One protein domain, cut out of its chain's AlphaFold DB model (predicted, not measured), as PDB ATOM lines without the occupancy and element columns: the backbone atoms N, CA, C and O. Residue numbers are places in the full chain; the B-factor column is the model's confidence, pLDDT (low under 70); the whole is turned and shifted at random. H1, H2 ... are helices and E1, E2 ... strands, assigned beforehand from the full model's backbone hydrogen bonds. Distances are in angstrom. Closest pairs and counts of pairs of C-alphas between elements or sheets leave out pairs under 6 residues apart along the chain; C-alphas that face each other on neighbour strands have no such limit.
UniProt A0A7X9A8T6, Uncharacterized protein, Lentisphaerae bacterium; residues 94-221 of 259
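AT A GLANCE: This is residues 94 to 221 of the 259 residues of an uncharacterized protein of Lentisphaerae bacterium (UniProt A0A7X9A8T6). Helices H1 and H2 pack side by side over one face of a four-stranded sheet, the strand hairpin E5-E6 packs on H2, and the end of H3, residues 216 to 221, sticks out. The 128 printed residues hold E1, E2, H1, E3, E4, E5, E6, H2 and H3 in chain order, class mixed. The large sheet, E1-E3-E2-E4, is mixed; E5-E6 is antiparallel. The whole is compact, radius of gyration of the C-alphas 14.7 A, spans 41 by 40 by 27 A.

IN THESE COORDINATES: E1, residues 98 to 102, begins at C-alpha (-17.401, 36.193, 29.083). E2 is 108 to 114, 20.0 A; H1 122 to 134, 18.0 A; E3 139 to 145, 20.0 A; E4 155 to 159; E5 164 to 169; E6 172 to 177; H2 184 to 199, 22.1 A. H3, 212 to 221, ends at C-alpha (-31.557, 23.622, 4.831).

HOW THE PARTS SIT: E1 and E3 are antiparallel, N 99 to O 143 2.8 A. E3 and E2 are parallel, N 110 to O 140 2.8 A; E2, H1, E3 form a strand-helix-strand unit, a helix between parallel neighbour strands, with a right-handed crossover. E2 and E4 are antiparallel, N 111 to O 158 2.8 A. H1 and H2 are on the same face, heights 9.6 and 9.4 A: two layers, helices over a sheet. They touch at C-alphas Ile 124 and Glu 184, 6.0 A, with residues 123 to 127 and 184 to 188 alone, at a shallow tilt of 23 degrees, the same way. In hairpin E5-E6, N 167 to O 174 is 2.8 A; the closest C-alphas of E5 and H2, Val 167 and Ser 193, are 6.0 A apart. H3 is close but not clearly touching H1, C-alphas Gly 123 and Ile 214 6.9 A apart. In H1, H2 and H3 every O i to N i+4 pair is within hydrogen-bond range.

THE WHOLE: C-alphas Pro 150 and Val 202, the farthest apart, are 43.9 A apart. The printed part has no cut. H2 to H3 is a long link. Residues 94 to 96 and 202 to 204 have pLDDT under 70.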
ATOM      1  N   ASP A  94     -15.288  43.782  28.845       51.34
ATOM      2  CA  ASP A  94     -14.956  42.387  28.543       51.34
ATOM      3  C   ASP A  94     -15.587  41.364  29.507       51.34
ATOM      4  O   ASP A  94     -15.941  40.257  29.095       51.34
ATOM      5  N   GLU A  95     -15.817  41.708  30.779       50.06
ATOM      6  CA  GLU A  95     -16.422  40.763  31.736       50.06
ATOM      7  C   GLU A  95     -17.889  40.427  31.427       50.06
ATOM      8  O   GLU A  95     -18.359  39.349  31.786       50.06
ATOM      9  N   LYS A  96     -18.618  41.298  30.714       53.59
ATOM     10  CA  LYS A  96     -19.986  40.991  30.254       53.59
ATOM     11  C   LYS A  96     -20.018  40.087  29.021       53.59
ATOM     12  O   LYS A  96     -21.035  39.443  28.785       53.59
ATOM     13  N   ALA A  97     -18.924  40.028  28.263       72.00
ATOM     14  CA  ALA A  97     -18.782  39.186  27.077       72.00
ATOM     15  C   ALA A  97     -18.377  37.741  27.406       72.00
ATOM     16  O   ALA A  97     -18.461  36.867  26.542       72.00
ATOM     17  N   ARG A  98     -17.928  37.485  28.643       87.06
ATOM     18  CA  ARG A  98     -17.401  36.193  29.083       87.06
ATOM     19  C   ARG A  98     -18.383  35.460  29.989       87.06
ATOM     20  O   ARG A  98     -18.588  35.830  31.142       87.06
ATOM     21  N   GLN A  99     -18.927  34.361  29.494       91.31
ATOM     22  CA  GLN A  99     -19.806  33.460  30.228       91.31
ATOM     23  C   GLN A  99     -19.020  32.225  30.688       91.31
ATOM     24  O   GLN A  99     -18.140  31.730  29.982       91.31
ATOM     25  N   LYS A 100     -19.300  31.740  31.901       92.81
ATOM     26  CA  LYS A 100     -18.607  30.598  32.517       92.81
ATOM     27  C   LYS A 100     -19.634  29.583  33.008       92.81
ATOM     28  O   LYS A 100     -20.574  29.967  33.699       92.81
ATOM     29  N   PHE A 101     -19.428  28.306  32.698       91.94
ATOM     30  CA  PHE A 101     -20.337  27.215  33.058       91.94
ATOM     31  C   PHE A 101     -19.569  26.017  33.622       91.94
ATOM     32  O   PHE A 101     -18.466  25.714  33.172       91.94
ATOM     33  N   GLY A 102     -20.171  25.308  34.579       91.19
ATOM     34  CA  GLY A 102     -19.568  24.133  35.217       91.19
ATOM     35  C   GLY A 102     -18.576  24.478  36.331       91.19
ATOM     36  O   GLY A 102     -18.581  25.582  36.877       91.19
ATOM     37  N   ASN A 103     -17.741  23.505  36.693       89.81
ATOM     38  CA  ASN A 103     -16.780  23.623  37.787       89.81
ATOM     39  C   ASN A 103     -15.443  24.229  37.312       89.81
ATOM     40  O   ASN A 103     -14.768  23.578  36.519       89.81
ATOM     41  N   PRO A 104     -14.993  25.396  37.816       91.69
ATOM     42  CA  PRO A 104     -13.722  26.007  37.403       91.69
ATOM     43  C   PRO A 104     -12.482  25.137  37.679       91.69
ATOM     44  O   PRO A 104     -11.469  25.274  36.985       91.69
ATOM     45  N   ASP A 105     -12.580  24.219  38.644       91.12
ATOM     46  CA  ASP A 105     -11.508  23.297  39.036       91.12
ATOM     47  C   ASP A 105     -11.534  21.975  38.249       91.12
ATOM     48  O   ASP A 105     -10.770  21.053  38.536       91.12
ATOM     49  N   ALA A 106     -12.407  21.859  37.245       90.50
ATOM     50  CA  ALA A 106     -12.440  20.708  36.358       90.50
ATOM     51  C   ALA A 106     -11.112  20.533  35.599       90.50
ATOM     52  O   ALA A 106     -10.512  21.491  35.102       90.50
ATOM     53  N   ALA A 107     -10.689  19.276  35.446       90.38
ATOM     54  CA  ALA A 107      -9.501  18.924  34.670       90.38
ATOM     55  C   ALA A 107      -9.711  19.088  33.154       90.38
ATOM     56  O   ALA A 107      -8.744  19.230  32.407       90.38
ATOM     57  N   MET A 108     -10.967  19.064  32.699       93.56
ATOM     58  CA  MET A 108     -11.337  19.343  31.317       93.56
ATOM     59  C   MET A 108     -11.914  20.756  31.209       93.56
ATOM     60  O   MET A 108     -12.922  21.069  31.842       93.56
ATOM     61  N   LYS A 109     -11.285  21.599  30.392       95.50
ATOM     62  CA  LYS A 109     -11.648  22.997  30.160       95.50
ATOM     63  C   LYS A 109     -11.877  23.218  28.676       95.50
ATOM     64  O   LYS A 109     -11.018  22.901  27.862       95.50
ATOM     65  N   ILE A 110     -13.024  23.772  28.332       95.88
ATOM     66  CA  ILE A 110     -13.405  24.133  26.973       95.88
ATOM     67  C   ILE A 110     -13.417  25.657  26.926       95.88
ATOM     68  O   ILE A 110     -14.076  26.295  27.743       95.88
ATOM     69  N   HIS A 111     -12.687  26.250  25.991       95.56
ATOM     70  CA  HIS A 111     -12.708  27.690  25.757       95.56
ATOM     71  C   HIS A 111     -13.134  27.948  24.324       95.56
ATOM     72  O   HIS A 111     -12.478  27.519  23.376       95.56
ATOM     73  N   LEU A 112     -14.264  28.631  24.189       94.62
ATOM     74  CA  LEU A 112     -14.822  29.072  22.927       94.62
ATOM     75  C   LEU A 112     -14.795  30.595  22.895       94.62
ATOM     76  O   LEU A 112     -15.320  31.244  23.798       94.62
ATOM     77  N   ARG A 113     -14.212  31.162  21.845       92.75
ATOM     78  CA  ARG A 113     -14.276  32.589  21.552       92.75
ATOM     79  C   ARG A 113     -14.774  32.794  20.133       92.75
ATOM     80  O   ARG A 113     -14.187  32.265  19.189       92.75
ATOM     81  N   PHE A 114     -15.787  33.632  19.996       90.75
ATOM     82  CA  PHE A 114     -16.309  34.087  18.715       90.75
ATOM     83  C   PHE A 114     -16.395  35.611  18.710       90.75
ATOM     84  O   PHE A 114     -16.409  36.235  19.769       90.75
ATOM     85  N   MET A 115     -16.452  36.207  17.520       86.44
ATOM     86  CA  MET A 115     -16.613  37.656  17.380       86.44
ATOM     87  C   MET A 115     -17.916  38.148  18.030       86.44
ATOM     88  O   MET A 115     -17.908  39.106  18.798       86.44
ATOM     89  N   ASP A 116     -19.018  37.458  17.735       83.81
ATOM     90  CA  ASP A 116     -20.366  37.719  18.243       83.81
ATOM     91  C   ASP A 116     -21.164  36.400  18.234       83.81
ATOM     92  O   ASP A 116     -20.762  35.429  17.581       83.81
ATOM     93  N   GLU A 117     -22.298  36.358  18.929       83.12
ATOM     94  CA  GLU A 117     -23.177  35.186  19.039       83.12
ATOM     95  C   GLU A 117     -23.661  34.707  17.663       83.12
ATOM     96  O   GLU A 117     -23.700  33.508  17.398       83.12
ATOM     97  N   ALA A 118     -23.906  35.636  16.734       83.38
ATOM     98  CA  ALA A 118     -24.332  35.328  15.367       83.38
ATOM     99  C   ALA A 118     -23.293  34.548  14.533       83.38
ATOM    100  O   ALA A 118     -23.653  33.944  13.523       83.38
ATOM    101  N   TYR A 119     -22.016  34.571  14.923       82.44
ATOM    102  CA  TYR A 119     -20.930  33.876  14.218       82.44
ATOM    103  C   TYR A 119     -20.587  32.524  14.845       82.44
ATOM    104  O   TYR A 119     -19.802  31.762  14.275       82.44
ATOM    105  N   ALA A 120     -21.146  32.222  16.013       85.62
ATOM    106  CA  ALA A 120     -20.895  30.973  16.699       85.62
ATOM    107  C   ALA A 120     -21.723  29.844  16.058       85.62
ATOM    108  O   ALA A 120     -22.947  29.960  15.958       85.62
ATOM    109  N   PRO A 121     -21.100  28.733  15.623       89.44
ATOM    110  CA  PRO A 121     -21.847  27.610  15.073       89.44
ATOM    111  C   PRO A 121     -22.790  27.025  16.131       89.44
ATOM    112  O   PRO A 121     -22.331  26.535  17.164       89.44
ATOM    113  N   GLU A 122     -24.098  27.045  15.848       89.50
ATOM    114  CA  GLU A 122     -25.148  26.612  16.786       89.50
ATOM    115  C   GLU A 122     -24.870  25.214  17.358       89.50
ATOM    116  O   GLU A 122     -24.949  25.017  18.568       89.50
ATOM    117  N   GLY A 123     -24.462  24.255  16.520       89.12
ATOM    118  CA  GLY A 123     -24.182  22.900  16.992       89.12
ATOM    119  C   GLY A 123     -22.930  22.795  17.862       89.12
ATOM    120  O   GLY A 123     -22.927  22.018  18.809       89.12
ATOM    121  N   ILE A 124     -21.890  23.606  17.637       92.75
ATOM    122  CA  ILE A 124     -20.698  23.616  18.509       92.75
ATOM    123  C   ILE A 124     -21.044  24.183  19.887       92.75
ATOM    124  O   ILE A 124     -20.632  23.616  20.902       92.75
ATOM    125  N   LEU A 125     -21.822  25.269  19.930       92.00
ATOM    126  CA  LEU A 125     -22.314  25.833  21.185       92.00
ATOM    127  C   LEU A 125     -23.177  24.819  21.940       92.00
ATOM    128  O   LEU A 125     -22.929  24.564  23.119       92.00
ATOM    129  N   GLU A 126     -24.142  24.200  21.258       92.56
ATOM    130  CA  GLU A 126     -25.031  23.209  21.865       92.56
ATOM    131  C   GLU A 126     -24.246  22.022  22.434       92.56
ATOM    132  O   GLU A 126     -24.483  21.606  23.569       92.56
ATOM    133  N   LEU A 127     -23.270  21.502  21.688       93.44
ATOM    134  CA  LEU A 127     -22.427  20.395  22.137       93.44
ATOM    135  C   LEU A 127     -21.601  20.763  23.372       93.44
ATOM    136  O   LEU A 127     -21.480  19.952  24.291       93.44
ATOM    137  N   ALA A 128     -21.055  21.981  23.423       93.19
ATOM    138  CA  ALA A 128     -20.287  22.452  24.570       93.19
ATOM    139  C   ALA A 128     -21.162  22.608  25.822       93.19
ATOM    140  O   ALA A 128     -20.774  22.156  26.902       93.19
ATOM    141  N   HIS A 129     -22.360  23.180  25.678       93.25
ATOM    142  CA  HIS A 129     -23.334  23.260  26.769       93.25
ATOM    143  C   HIS A 129     -23.782  21.869  27.226       93.25
ATOM    144  O   HIS A 129     -23.724  21.571  28.418       93.25
ATOM    145  N   SER A 130     -24.111  20.980  26.288       91.50
ATOM    146  CA  SER A 130     -24.520  19.599  26.571       91.50
ATOM    147  C   SER A 130     -23.437  18.814  27.313       91.50
ATOM    148  O   SER A 130     -23.739  18.024  28.210       91.50
ATOM    149  N   ALA A 131     -22.160  19.034  26.982       91.81
ATOM    150  CA  ALA A 131     -21.047  18.411  27.690       91.81
ATOM    151  C   ALA A 131     -21.005  18.838  29.161       91.81
ATOM    152  O   ALA A 131     -20.919  17.985  30.050       91.81
ATOM    153  N   VAL A 132     -21.133  20.141  29.427       92.88
ATOM    154  CA  VAL A 132     -21.170  20.670  30.796       92.88
ATOM    155  C   VAL A 132     -22.413  20.194  31.542       92.88
ATOM    156  O   VAL A 132     -22.290  19.770  32.683       92.88
ATOM    157  N   GLU A 133     -23.594  20.198  30.928       90.88
ATOM    158  CA  GLU A 133     -24.828  19.718  31.566       90.88
ATOM    159  C   GLU A 133     -24.759  18.230  31.927       90.88
ATOM    160  O   GLU A 133     -25.211  17.820  32.997       90.88
ATOM    161  N   SER A 134     -24.141  17.421  31.065       88.69
ATOM    162  CA  SER A 134     -23.936  15.992  31.312       88.69
ATOM    163  C   SER A 134     -22.959  15.739  32.464       88.69
ATOM    164  O   SER A 134     -23.147  14.804  33.255       88.69
ATOM    165  N   LYS A 135     -21.902  16.557  32.574       90.50
ATOM    166  CA  LYS A 135     -20.798  16.374  33.532       90.50
ATOM    167  C   LYS A 135     -20.336  17.698  34.173       90.50
ATOM    168  O   LYS A 135     -19.163  18.062  34.052       90.50
ATOM    169  N   PRO A 136     -21.189  18.387  34.955       87.50
ATOM    170  CA  PRO A 136     -20.913  19.755  35.408       87.50
ATOM    171  C   PRO A 136     -19.766  19.853  36.421       87.50
ATOM    172  O   PRO A 136     -19.148  20.906  36.554       87.50
ATOM    173  N   SER A 137     -19.455  18.765  37.134       88.50
ATOM    174  CA  SER A 137     -18.325  18.706  38.069       88.50
ATOM    175  C   SER A 137     -16.986  18.375  37.400       88.50
ATOM    176  O   SER A 137     -15.945  18.583  38.018       88.50
ATOM    177  N   GLU A 138     -17.008  17.831  36.179       91.31
ATOM    178  CA  GLU A 138     -15.834  17.284  35.478       91.31
ATOM    179  C   GLU A 138     -15.407  18.140  34.274       91.31
ATOM    180  O   GLU A 138     -14.293  17.956  33.773       91.31
ATOM    181  N   ILE A 139     -16.270  19.055  33.817       92.88
ATOM    182  CA  ILE A 139     -16.063  19.897  32.637       92.88
ATOM    183  C   ILE A 139     -16.355  21.360  32.985       92.88
ATOM    184  O   ILE A 139     -17.381  21.677  33.590       92.88
ATOM    185  N   PHE A 140     -15.457  22.247  32.563       95.06
ATOM    186  CA  PHE A 140     -15.610  23.697  32.628       95.06
ATOM    187  C   PHE A 140     -15.709  24.283  31.224       95.06
ATOM    188  O   PHE A 140     -14.908  23.928  30.362       95.06
ATOM    189  N   LEU A 141     -16.633  25.213  31.002       96.06
ATOM    190  CA  LEU A 141     -16.760  25.953  29.749       96.06
ATOM    191  C   LEU A 141     -16.577  27.447  29.997       96.06
ATOM    192  O   LEU A 141     -17.231  28.036  30.857       96.06
ATOM    193  N   ILE A 142     -15.719  28.053  29.189       95.50
ATOM    194  CA  ILE A 142     -15.581  29.493  29.030       95.50
ATOM    195  C   ILE A 142     -16.072  29.838  27.626       95.50
ATOM    196  O   ILE A 142     -15.541  29.323  26.644       95.50
ATOM    197  N   LEU A 143     -17.047  30.733  27.541       94.25
ATOM    198  CA  LEU A 143     -17.579  31.257  26.292       94.25
ATOM    199  C   LEU A 143     -17.352  32.767  26.247       94.25
ATOM    200  O   LEU A 143     -17.747  33.475  27.168       94.25
ATOM    201  N   GLU A 144     -16.699  33.256  25.202       92.62
ATOM    202  CA  GLU A 144     -16.337  34.664  25.033       92.62
ATOM    203  C   GLU A 144     -16.843  35.204  23.695       92.62
ATOM    204  O   GLU A 144     -16.557  34.638  22.640       92.62
ATOM    205  N   PHE A 145     -17.548  36.333  23.738       90.19
ATOM    206  CA  PHE A 145     -18.012  37.048  22.548       90.19
ATOM    207  C   PHE A 145     -17.296  38.387  22.425       90.19
ATOM    208  O   PHE A 145     -17.719  39.389  22.999       90.19
ATOM    209  N   ARG A 146     -16.163  38.391  21.725       86.94
ATOM    210  CA  ARG A 146     -15.355  39.595  21.531       86.94
ATOM    211  C   ARG A 146     -14.665  39.587  20.181       86.94
ATOM    212  O   ARG A 146     -14.244  38.538  19.692       86.94
ATOM    213  N   ASN A 147     -14.483  40.782  19.630       80.56
ATOM    214  CA  ASN A 147     -13.695  40.972  18.421       80.56
ATOM    215  C   ASN A 147     -12.278  40.431  18.617       80.56
ATOM    216  O   ASN A 147     -11.660  40.639  19.664       80.56
ATOM    217  N   ALA A 148     -11.775  39.745  17.594       77.62
ATOM    218  CA  ALA A 148     -10.398  39.291  17.577       77.62
ATOM    219  C   ALA A 148      -9.454  40.499  17.616       77.62
ATOM    220  O   ALA A 148      -9.681  41.510  16.942       77.62
ATOM    221  N   THR A 149      -8.385  40.395  18.400       79.31
ATOM    222  CA  THR A 149      -7.264  41.327  18.260       79.31
ATOM    223  C   THR A 149      -6.557  41.093  16.914       79.31
ATOM    224  O   THR A 149      -6.722  40.029  16.319       79.31
ATOM    225  N   PRO A 150      -5.754  42.041  16.399       74.69
ATOM    226  CA  PRO A 150      -5.086  41.892  15.096       74.69
ATOM    227  C   PRO A 150      -4.188  40.650  14.978       74.69
ATOM    228  O   PRO A 150      -3.870  40.213  13.875       74.69
ATOM    229  N   GLU A 151      -3.759  40.100  16.113       77.81
ATOM    230  CA  GLU A 151      -2.908  38.911  16.218       77.81
ATOM    231  C   GLU A 151      -3.719  37.606  16.305       77.81
ATOM    232  O   GLU A 151      -3.175  36.503  16.214       77.81
ATOM    233  N   GLU A 152      -5.034  37.716  16.473       77.88
ATOM    234  CA  GLU A 152      -5.948  36.618  16.722       77.88
ATOM    235  C   GLU A 152      -6.857  36.363  15.513       77.88
ATOM    236  O   GLU A 152      -7.212  37.261  14.756       77.88
ATOM    237  N   LYS A 153      -7.268  35.105  15.329       80.19
ATOM    238  CA  LYS A 153      -8.272  34.749  14.317       80.19
ATOM    239  C   LYS A 153      -9.685  35.136  14.763       80.19
ATOM    240  O   LYS A 153      -9.952  35.219  15.962       80.19
ATOM    241  N   ASP A 154     -10.603  35.220  13.802       81.56
ATOM    242  CA  ASP A 154     -12.033  35.525  13.996       81.56
ATOM    243  C   ASP A 154     -12.730  34.657  15.058       81.56
ATOM    244  O   ASP A 154     -13.700  35.077  15.689       81.56
ATOM    245  N   TYR A 155     -12.220  33.445  15.283       89.12
ATOM    246  CA  TYR A 155     -12.672  32.547  16.336       89.12
ATOM    247  C   TYR A 155     -11.499  31.779  16.956       89.12
ATOM    248  O   TYR A 155     -10.416  31.659  16.374       89.12
ATOM    249  N   GLN A 156     -11.726  31.238  18.150       91.75
ATOM    250  CA  GLN A 156     -10.794  30.361  18.846       91.75
ATOM    251  C   GLN A 156     -11.574  29.275  19.589       91.75
ATOM    252  O   GLN A 156     -12.507  29.559  20.331       91.75
ATOM    253  N   ILE A 157     -11.169  28.025  19.384       93.88
ATOM    254  CA  ILE A 157     -11.678  26.864  20.113       93.88
ATOM    255  C   ILE A 157     -10.473  26.156  20.712       93.88
ATOM    256  O   ILE A 157      -9.550  25.775  19.985       93.88
ATOM    257  N   LEU A 158     -10.480  26.001  22.030       94.31
ATOM    258  CA  LEU A 158      -9.451  25.301  22.785       94.31
ATOM    259  C   LEU A 158     -10.104  24.271  23.701       94.31
ATOM    260  O   LEU A 158     -11.111  24.552  24.352       94.31
ATOM    261  N   ILE A 159      -9.488  23.099  23.802       94.50
ATOM    262  CA  ILE A 159      -9.784  22.133  24.858       94.50
ATOM    263  C   ILE A 159      -8.484  21.929  25.632       94.50
ATOM    264  O   ILE A 159      -7.470  21.565  25.045       94.50
ATOM    265  N   ASN A 160      -8.495  22.210  26.934       94.06
ATOM    266  CA  ASN A 160      -7.308  22.249  27.794       94.06
ATOM    267  C   ASN A 160      -6.177  23.104  27.198       94.06
ATOM    268  O   ASN A 160      -5.034  22.660  27.120       94.06
ATOM    269  N   ASP A 161      -6.521  24.304  26.723       92.31
ATOM    270  CA  ASP A 161      -5.606  25.265  26.086       92.31
ATOM    271  C   ASP A 161      -4.966  24.770  24.771       92.31
ATOM    272  O   ASP A 161      -4.081  25.415  24.205       92.31
ATOM    273  N   GLN A 162      -5.444  23.645  24.231       92.69
ATOM    274  CA  GLN A 162      -4.987  23.077  22.968       92.69
ATOM    275  C   GLN A 162      -6.014  23.332  21.868       92.69
ATOM    276  O   GLN A 162      -7.177  22.943  21.970       92.69
ATOM    277  N   SER A 163      -5.565  23.940  20.770       91.31
ATOM    278  CA  SER A 163      -6.360  24.063  19.541       91.31
ATOM    279  C   SER A 163      -6.298  22.813  18.665       91.31
ATOM    280  O   SER A 163      -6.931  22.766  17.615       91.31
ATOM    281  N   GLU A 164      -5.469  21.839  19.044       93.25
ATOM    282  CA  GLU A 164      -5.176  20.674  18.234       93.25
ATOM    283  C   GLU A 164      -5.094  19.414  19.090       93.25
ATOM    284  O   GLU A 164      -4.355  19.365  20.072       93.25
ATOM    285  N   ILE A 165      -5.863  18.392  18.714       92.44
ATOM    286  CA  ILE A 165      -6.079  17.208  19.545       92.44
ATOM    287  C   ILE A 165      -5.843  15.954  18.722       92.44
ATOM    288  O   ILE A 165      -6.403  15.768  17.642       92.44
ATOM    289  N   SER A 166      -5.011  15.066  19.256       91.38
ATOM    290  CA  SER A 166      -4.803  13.734  18.696       91.38
ATOM    291  C   SER A 166      -5.852  12.771  19.241       91.38
ATOM    292  O   SER A 166      -5.854  12.468  20.437       91.38
ATOM    293  N   VAL A 167      -6.715  12.274  18.364       89.25
ATOM    294  CA  VAL A 167      -7.753  11.290  18.670       89.25
ATOM    295  C   VAL A 167      -7.308   9.933  18.139       89.25
ATOM    296  O   VAL A 167      -6.892   9.814  16.987       89.25
ATOM    297  N   ALA A 168      -7.358   8.913  18.989       83.00
ATOM    298  CA  ALA A 168      -7.118   7.537  18.575       83.00
ATOM    299  C   ALA A 168      -8.441   6.927  18.099       83.00
ATOM    300  O   ALA A 168      -9.370   6.794  18.892       83.00
ATOM    301  N   ASP A 169      -8.508   6.559  16.824       75.69
ATOM    302  CA  ASP A 169      -9.634   5.848  16.223       75.69
ATOM    303  C   ASP A 169      -9.188   4.450  15.755       75.69
ATOM    304  O   ASP A 169      -8.004   4.102  15.789       75.69
ATOM    305  N   LYS A 170     -10.138   3.625  15.313       72.38
ATOM    306  CA  LYS A 170      -9.920   2.253  14.832       72.38
ATOM    307  C   LYS A 170      -8.943   2.173  13.655       72.38
ATOM    308  O   LYS A 170      -8.287   1.151  13.491       72.38
ATOM    309  N   GLU A 171      -8.846   3.237  12.862       74.38
ATOM    310  CA  GLU A 171      -7.996   3.323  11.666       74.38
ATOM    311  C   GLU A 171      -6.621   3.958  11.939       74.38
ATOM    312  O   GLU A 171      -5.758   3.975  11.061       74.38
ATOM    313  N   GLY A 172      -6.384   4.463  13.154       79.50
ATOM    314  CA  GLY A 172      -5.129   5.103  13.541       79.50
ATOM    315  C   GLY A 172      -5.328   6.361  14.381       79.50
ATOM    316  O   GLY A 172      -6.416   6.665  14.862       79.50
ATOM    317  N   THR A 173      -4.243   7.109  14.583       86.56
ATOM    318  CA  THR A 173      -4.316   8.404  15.274       86.56
ATOM    319  C   THR A 173      -4.600   9.507  14.264       86.56
ATOM    320  O   THR A 173      -3.785   9.761  13.377       86.56
ATOM    321  N   ARG A 174      -5.739  10.182  14.416       89.75
ATOM    322  CA  ARG A 174      -6.130  11.353  13.628       89.75
ATOM    323  C   ARG A 174      -5.892  12.624  14.436       89.75
ATOM    324  O   ARG A 174      -6.117  12.659  15.643       89.75
ATOM    325  N   LYS A 175      -5.449  13.686  13.766       90.94
ATOM    326  CA  LYS A 175      -5.251  15.007  14.368       90.94
ATOM    327  C   LYS A 175      -6.407  15.921  13.973       90.94
ATOM    328  O   LYS A 175      -6.738  16.011  12.792       90.94
ATOM    329  N   ILE A 176      -7.033  16.550  14.959       91.75
ATOM    330  CA  ILE A 176      -8.131  17.498  14.778       91.75
ATOM    331  C   ILE A 176      -7.582  18.885  15.092       91.75
ATOM    332  O   ILE A 176      -7.195  19.123  16.232       91.75
ATOM    333  N   ASP A 177      -7.522  19.765  14.091       92.56
ATOM    334  CA  ASP A 177      -7.088  21.159  14.240       92.56
ATOM    335  C   ASP A 177      -8.290  22.104  14.130       92.56
ATOM    336  O   ASP A 177      -8.840  22.335  13.046       92.56
ATOM    337  N   PHE A 178      -8.674  22.690  15.263       90.19
ATOM    338  CA  PHE A 178      -9.786  23.631  15.330       90.19
ATOM    339  C   PHE A 178      -9.473  24.983  14.695       90.19
ATOM    340  O   PHE A 178     -10.371  25.795  14.541       90.19
ATOM    341  N   ARG A 179      -8.230  25.259  14.285       87.75
ATOM    342  CA  ARG A 179      -7.895  26.495  13.556       87.75
ATOM    343  C   ARG A 179      -8.328  26.461  12.092       87.75
ATOM    344  O   ARG A 179      -8.188  27.487  11.417       87.75
ATOM    345  N   GLN A 180      -8.713  25.285  11.594       83.12
ATOM    346  CA  GLN A 180      -8.968  25.010  10.178       83.12
ATOM    347  C   GLN A 180     -10.364  24.431   9.932       83.12
ATOM    348  O   GLN A 180     -10.959  24.709   8.896       83.12
ATOM    349  N   SER A 181     -10.880  23.621  10.862       77.75
ATOM    350  CA  SER A 181     -12.149  22.906  10.714       77.75
ATOM    351  C   SER A 181     -13.057  23.143  11.918       77.75
ATOM    352  O   SER A 181     -12.634  22.991  13.061       77.75
ATOM    353  N   LEU A 182     -14.322  23.461  11.637       83.94
ATOM    354  CA  LEU A 182     -15.407  23.631  12.612       83.94
ATOM    355  C   LEU A 182     -16.467  22.528  12.463       83.94
ATOM    356  O   LEU A 182     -17.666  22.781  12.541       83.94
ATOM    357  N   LYS A 183     -16.031  21.301  12.172       89.81
ATOM    358  CA  LYS A 183     -16.935  20.152  12.073       89.81
ATOM    359  C   LYS A 183     -17.365  19.694  13.460       89.81
ATOM    360  O   LYS A 183     -16.536  19.503  14.346       89.81
ATOM    361  N   GLU A 184     -18.660  19.476  13.627       91.06
ATOM    362  CA  GLU A 184     -19.241  19.036  14.897       91.06
ATOM    363  C   GLU A 184     -18.850  17.607  15.242       91.06
ATOM    364  O   GLU A 184     -18.592  17.316  16.403       91.06
ATOM    365  N   GLU A 185     -18.736  16.727  14.247       90.38
ATOM    366  CA  GLU A 185     -18.296  15.348  14.458       90.38
ATOM    367  C   GLU A 185     -16.869  15.321  15.014       90.38
ATOM    368  O   GLU A 185     -16.569  14.586  15.953       90.38
ATOM    369  N   ASP A 186     -16.000  16.180  14.474       91.69
ATOM    370  CA  ASP A 186     -14.629  16.337  14.954       91.69
ATOM    371  C   ASP A 186     -14.607  16.920  16.378       91.69
ATOM    372  O   ASP A 186     -13.815  16.490  17.217       91.69
ATOM    373  N   PHE A 187     -15.505  17.860  16.683       93.19
ATOM    374  CA  PHE A 187     -15.634  18.433  18.021       93.19
ATOM    375  C   PHE A 187     -16.131  17.410  19.056       93.19
ATOM    376  O   PHE A 187     -15.549  17.314  20.136       93.19
ATOM    377  N   ILE A 188     -17.133  16.593  18.714       93.12
ATOM    378  CA  ILE A 188     -17.616  15.482  19.550       93.12
ATOM    379  C   ILE A 188     -16.466  14.521  19.848       93.12
ATOM    380  O   ILE A 188     -16.151  14.282  21.012       93.12
ATOM    381  N   LEU A 189     -15.791  14.029  18.805       91.81
ATOM    382  CA  LEU A 189     -14.690  13.074  18.947       91.81
ATOM    383  C   LEU A 189     -13.556  13.624  19.814       91.81
ATOM    384  O   LEU A 189     -12.978  12.901  20.627       91.81
ATOM    385  N   ALA A 190     -13.235  14.906  19.660       93.25
ATOM    386  CA  ALA A 190     -12.239  15.569  20.477       93.25
ATOM    387  C   ALA A 190     -12.642  15.640  21.957       93.25
ATOM    388  O   ALA A 190     -11.835  15.285  22.820       93.25
ATOM    389  N   LEU A 191     -13.873  16.066  22.259       93.00
ATOM    390  CA  LEU A 191     -14.374  16.153  23.633       93.00
ATOM    391  C   LEU A 191     -14.421  14.778  24.301       93.00
ATOM    392  O   LEU A 191     -13.928  14.621  25.418       93.00
ATOM    393  N   GLU A 192     -14.956  13.774  23.606       92.69
ATOM    394  CA  GLU A 192     -15.024  12.400  24.103       92.69
ATOM    395  C   GLU A 192     -13.622  11.822  24.327       92.69
ATOM    396  O   GLU A 192     -13.356  11.249  25.381       92.69
ATOM    397  N   SER A 193     -12.687  12.038  23.394       91.69
ATOM    398  CA  SER A 193     -11.309  11.553  23.522       91.69
ATOM    399  C   SER A 193     -10.552  12.211  24.676       91.69
ATOM    400  O   SER A 193      -9.822  11.529  25.398       91.69
ATOM    401  N   VAL A 194     -10.701  13.525  24.872       91.94
ATOM    402  CA  VAL A 194     -10.057  14.231  25.990       91.94
ATOM    403  C   VAL A 194     -10.664  13.800  27.321       91.94
ATOM    404  O   VAL A 194      -9.916  13.487  28.248       91.94
ATOM    405  N   HIS A 195     -11.993  13.718  27.412       92.75
ATOM    406  CA  HIS A 195     -12.674  13.239  28.617       92.75
ATOM    407  C   HIS A 195     -12.231  11.817  28.969       92.75
ATOM    408  O   HIS A 195     -11.834  11.549  30.104       92.75
ATOM    409  N   GLU A 196     -12.180  10.930  27.976       90.81
ATOM    410  CA  GLU A 196     -11.727   9.553  28.140       90.81
ATOM    411  C   GLU A 196     -10.279   9.472  28.642       90.81
ATOM    412  O   GLU A 196      -9.980   8.666  29.524       90.81
ATOM    413  N   LYS A 197      -9.374  10.314  28.131       89.75
ATOM    414  CA  LYS A 197      -7.974  10.352  28.589       89.75
ATOM    415  C   LYS A 197      -7.839  10.789  30.046       89.75
ATOM    416  O   LYS A 197      -6.915  10.341  30.719       89.75
ATOM    417  N   ILE A 198      -8.729  11.660  30.522       89.62
ATOM    418  CA  ILE A 198      -8.683  12.209  31.882       89.62
ATOM    419  C   ILE A 198      -9.366  11.264  32.880       89.62
ATOM    420  O   ILE A 198      -8.822  11.005  33.952       89.62
ATOM    421  N   TYR A 199     -10.545  10.739  32.537       86.31
ATOM    422  CA  TYR A 199     -11.426  10.030  33.474       86.31
ATOM    423  C   TYR A 199     -11.584   8.525  33.185       86.31
ATOM    424  O   TYR A 199     -12.112   7.785  34.020       86.31
ATOM    425  N   GLY A 200     -11.091   8.049  32.039       81.62
ATOM    426  CA  GLY A 200     -11.105   6.647  31.622       81.62
ATOM    427  C   GLY A 200     -12.396   6.199  30.919       81.62
ATOM    428  O   GLY A 200     -13.497   6.633  31.250       81.62
ATOM    429  N   LYS A 201     -12.269   5.241  29.983       73.06
ATOM    430  CA  LYS A 201     -13.383   4.685  29.174       73.06
ATOM    431  C   LYS A 201     -14.558   4.126  29.973       73.06
ATOM    432  O   LYS A 201     -15.691   4.158  29.506       73.06
ATOM    433  N   VAL A 202     -14.273   3.502  31.115       62.94
ATOM    434  CA  VAL A 202     -15.168   2.478  31.680       62.94
ATOM    435  C   VAL A 202     -16.099   3.033  32.756       62.94
ATOM    436  O   VAL A 202     -17.212   2.538  32.908       62.94
ATOM    437  N   ASN A 203     -15.695   4.082  33.474       65.44
ATOM    438  CA  ASN A 203     -16.449   4.524  34.646       65.44
ATOM    439  C   ASN A 203     -17.536   5.553  34.315       65.44
ATOM    440  O   ASN A 203     -18.598   5.511  34.934       65.44
ATOM    441  N   LYS A 204     -17.311   6.465  33.356       69.06
ATOM    442  CA  LYS A 204     -18.270   7.526  32.995       69.06
ATOM    443  C   LYS A 204     -18.019   8.069  31.577       69.06
ATOM    444  O   LYS A 204     -17.479   9.161  31.461       69.06
ATOM    445  N   PRO A 205     -18.403   7.371  30.496       83.25
ATOM    446  CA  PRO A 205     -18.191   7.905  29.154       83.25
ATOM    447  C   PRO A 205     -18.982   9.205  28.958       83.25
ATOM    448  O   PRO A 205     -20.174   9.268  29.279       83.25
ATOM    449  N   LEU A 206     -18.322  10.230  28.422       86.12
ATOM    450  CA  LEU A 206     -18.998  11.370  27.813       86.12
ATOM    451  C   LEU A 206     -19.549  10.898  26.465       86.12
ATOM    452  O   LEU A 206     -18.810  10.328  25.670       86.12
ATOM    453  N   LYS A 207     -20.854  11.060  26.249       87.12
ATOM    454  CA  LYS A 207     -21.505  10.772  24.970       87.12
ATOM    455  C   LYS A 207     -22.253  12.010  24.537       87.12
ATOM    456  O   LYS A 207     -23.157  12.438  25.256       87.12
ATOM    457  N   LEU A 208     -21.868  12.567  23.399       87.75
ATOM    458  CA  LEU A 208     -22.470  13.784  22.873       87.75
ATOM    459  C   LEU A 208     -23.198  13.490  21.567       87.75
ATOM    460  O   LEU A 208     -22.735  12.736  20.716       87.75
ATOM    461  N   SER A 209     -24.362  14.101  21.417       86.81
ATOM    462  CA  SER A 209     -25.155  14.051  20.197       86.81
ATOM    463  C   SER A 209     -25.865  15.379  20.035       86.81
ATOM    464  O   SER A 209     -26.345  15.926  21.024       86.81
ATOM    465  N   LEU A 210     -25.971  15.848  18.799       84.19
ATOM    466  CA  LEU A 210     -26.759  17.032  18.473       84.19
ATOM    467  C   LEU A 210     -28.244  16.781  18.730       84.19
ATOM    468  O   LEU A 210     -28.752  15.669  18.528       84.19
ATOM    469  N   SER A 211     -28.945  17.834  19.124       82.00
ATOM    470  CA  SER A 211     -30.386  17.840  19.280       82.00
ATOM    471  C   SER A 211     -31.090  17.518  17.964       82.00
ATOM    472  O   SER A 211     -30.614  17.780  16.853       82.00
ATOM    473  N   LYS A 212     -32.295  16.957  18.093       84.56
ATOM    474  CA  LYS A 212     -33.160  16.682  16.940       84.56
ATOM    475  C   LYS A 212     -33.524  17.961  16.185       84.56
ATOM    476  O   LYS A 212     -33.699  17.899  14.976       84.56
ATOM    477  N   GLU A 213     -33.594  19.095  16.880       78.50
ATOM    478  CA  GLU A 213     -33.937  20.394  16.301       78.50
ATOM    479  C   GLU A 213     -32.853  20.886  15.336       78.50
ATOM    480  O   GLU A 213     -33.167  21.243  14.200       78.50
ATOM    481  N   ILE A 214     -31.571  20.824  15.727       79.56
ATOM    482  CA  ILE A 214     -30.459  21.190  14.835       79.56
ATOM    483  C   ILE A 214     -30.389  20.245  13.632       79.56
ATOM    484  O   ILE A 214     -30.212  20.688  12.493       79.56
ATOM    485  N   LEU A 215     -30.564  18.942  13.863       82.69
ATOM    486  CA  LEU A 215     -30.569  17.949  12.789       82.69
ATOM    487  C   LEU A 215     -31.713  18.188  11.796       82.69
ATOM    488  O   LEU A 215     -31.516  18.091  10.583       82.69
ATOM    489  N   GLU A 216     -32.899  18.539  12.286       82.00
ATOM    490  CA  GLU A 216     -34.052  18.822  11.440       82.00
ATOM    491  C   GLU A 216     -33.900  20.144  10.682       82.00
ATOM    492  O   GLU A 216     -34.154  20.183   9.476       82.00
ATOM    493  N   LYS A 217     -33.404  21.200  11.337       80.88
ATOM    494  CA  LYS A 217     -33.071  22.477  10.688       80.88
ATOM    495  C   LYS A 217     -32.060  22.273   9.561       80.88
ATOM    496  O   LYS A 217     -32.225  22.834   8.481       80.88
ATOM    497  N   ARG A 218     -31.058  21.411   9.758       79.75
ATOM    498  CA  ARG A 218     -30.124  21.014   8.694       79.75
ATOM    499  C   ARG A 218     -30.788  20.271   7.557       79.75
ATOM    500  O   ARG A 218     -30.510  20.590   6.406       79.75
ATOM    501  N   ARG A 219     -31.639  19.290   7.860       85.12
ATOM    502  CA  ARG A 219     -32.384  18.560   6.829       85.12
ATOM    503  C   ARG A 219     -33.177  19.542   5.969       85.12
ATOM    504  O   ARG A 219     -33.080  19.497   4.751       85.12
ATOM    505  N   GLN A 220     -33.874  20.483   6.602       83.31
ATOM    506  CA  GLN A 220     -34.622  21.531   5.907       83.31
ATOM    507  C   GLN A 220     -33.708  22.443   5.076       83.31
ATOM    508  O   GLN A 220     -34.049  22.769   3.945       83.31
ATOM    509  N   GLN A 221     -32.536  22.830   5.587       80.94
ATOM    510  CA  GLN A 221     -31.557  23.622   4.831       80.94
ATOM    511  C   GLN A 221     -30.986  22.865   3.628       80.94
ATOM    512  O   GLN A 221     -30.800  23.466   2.579       80.94
TER     513      GLN A 221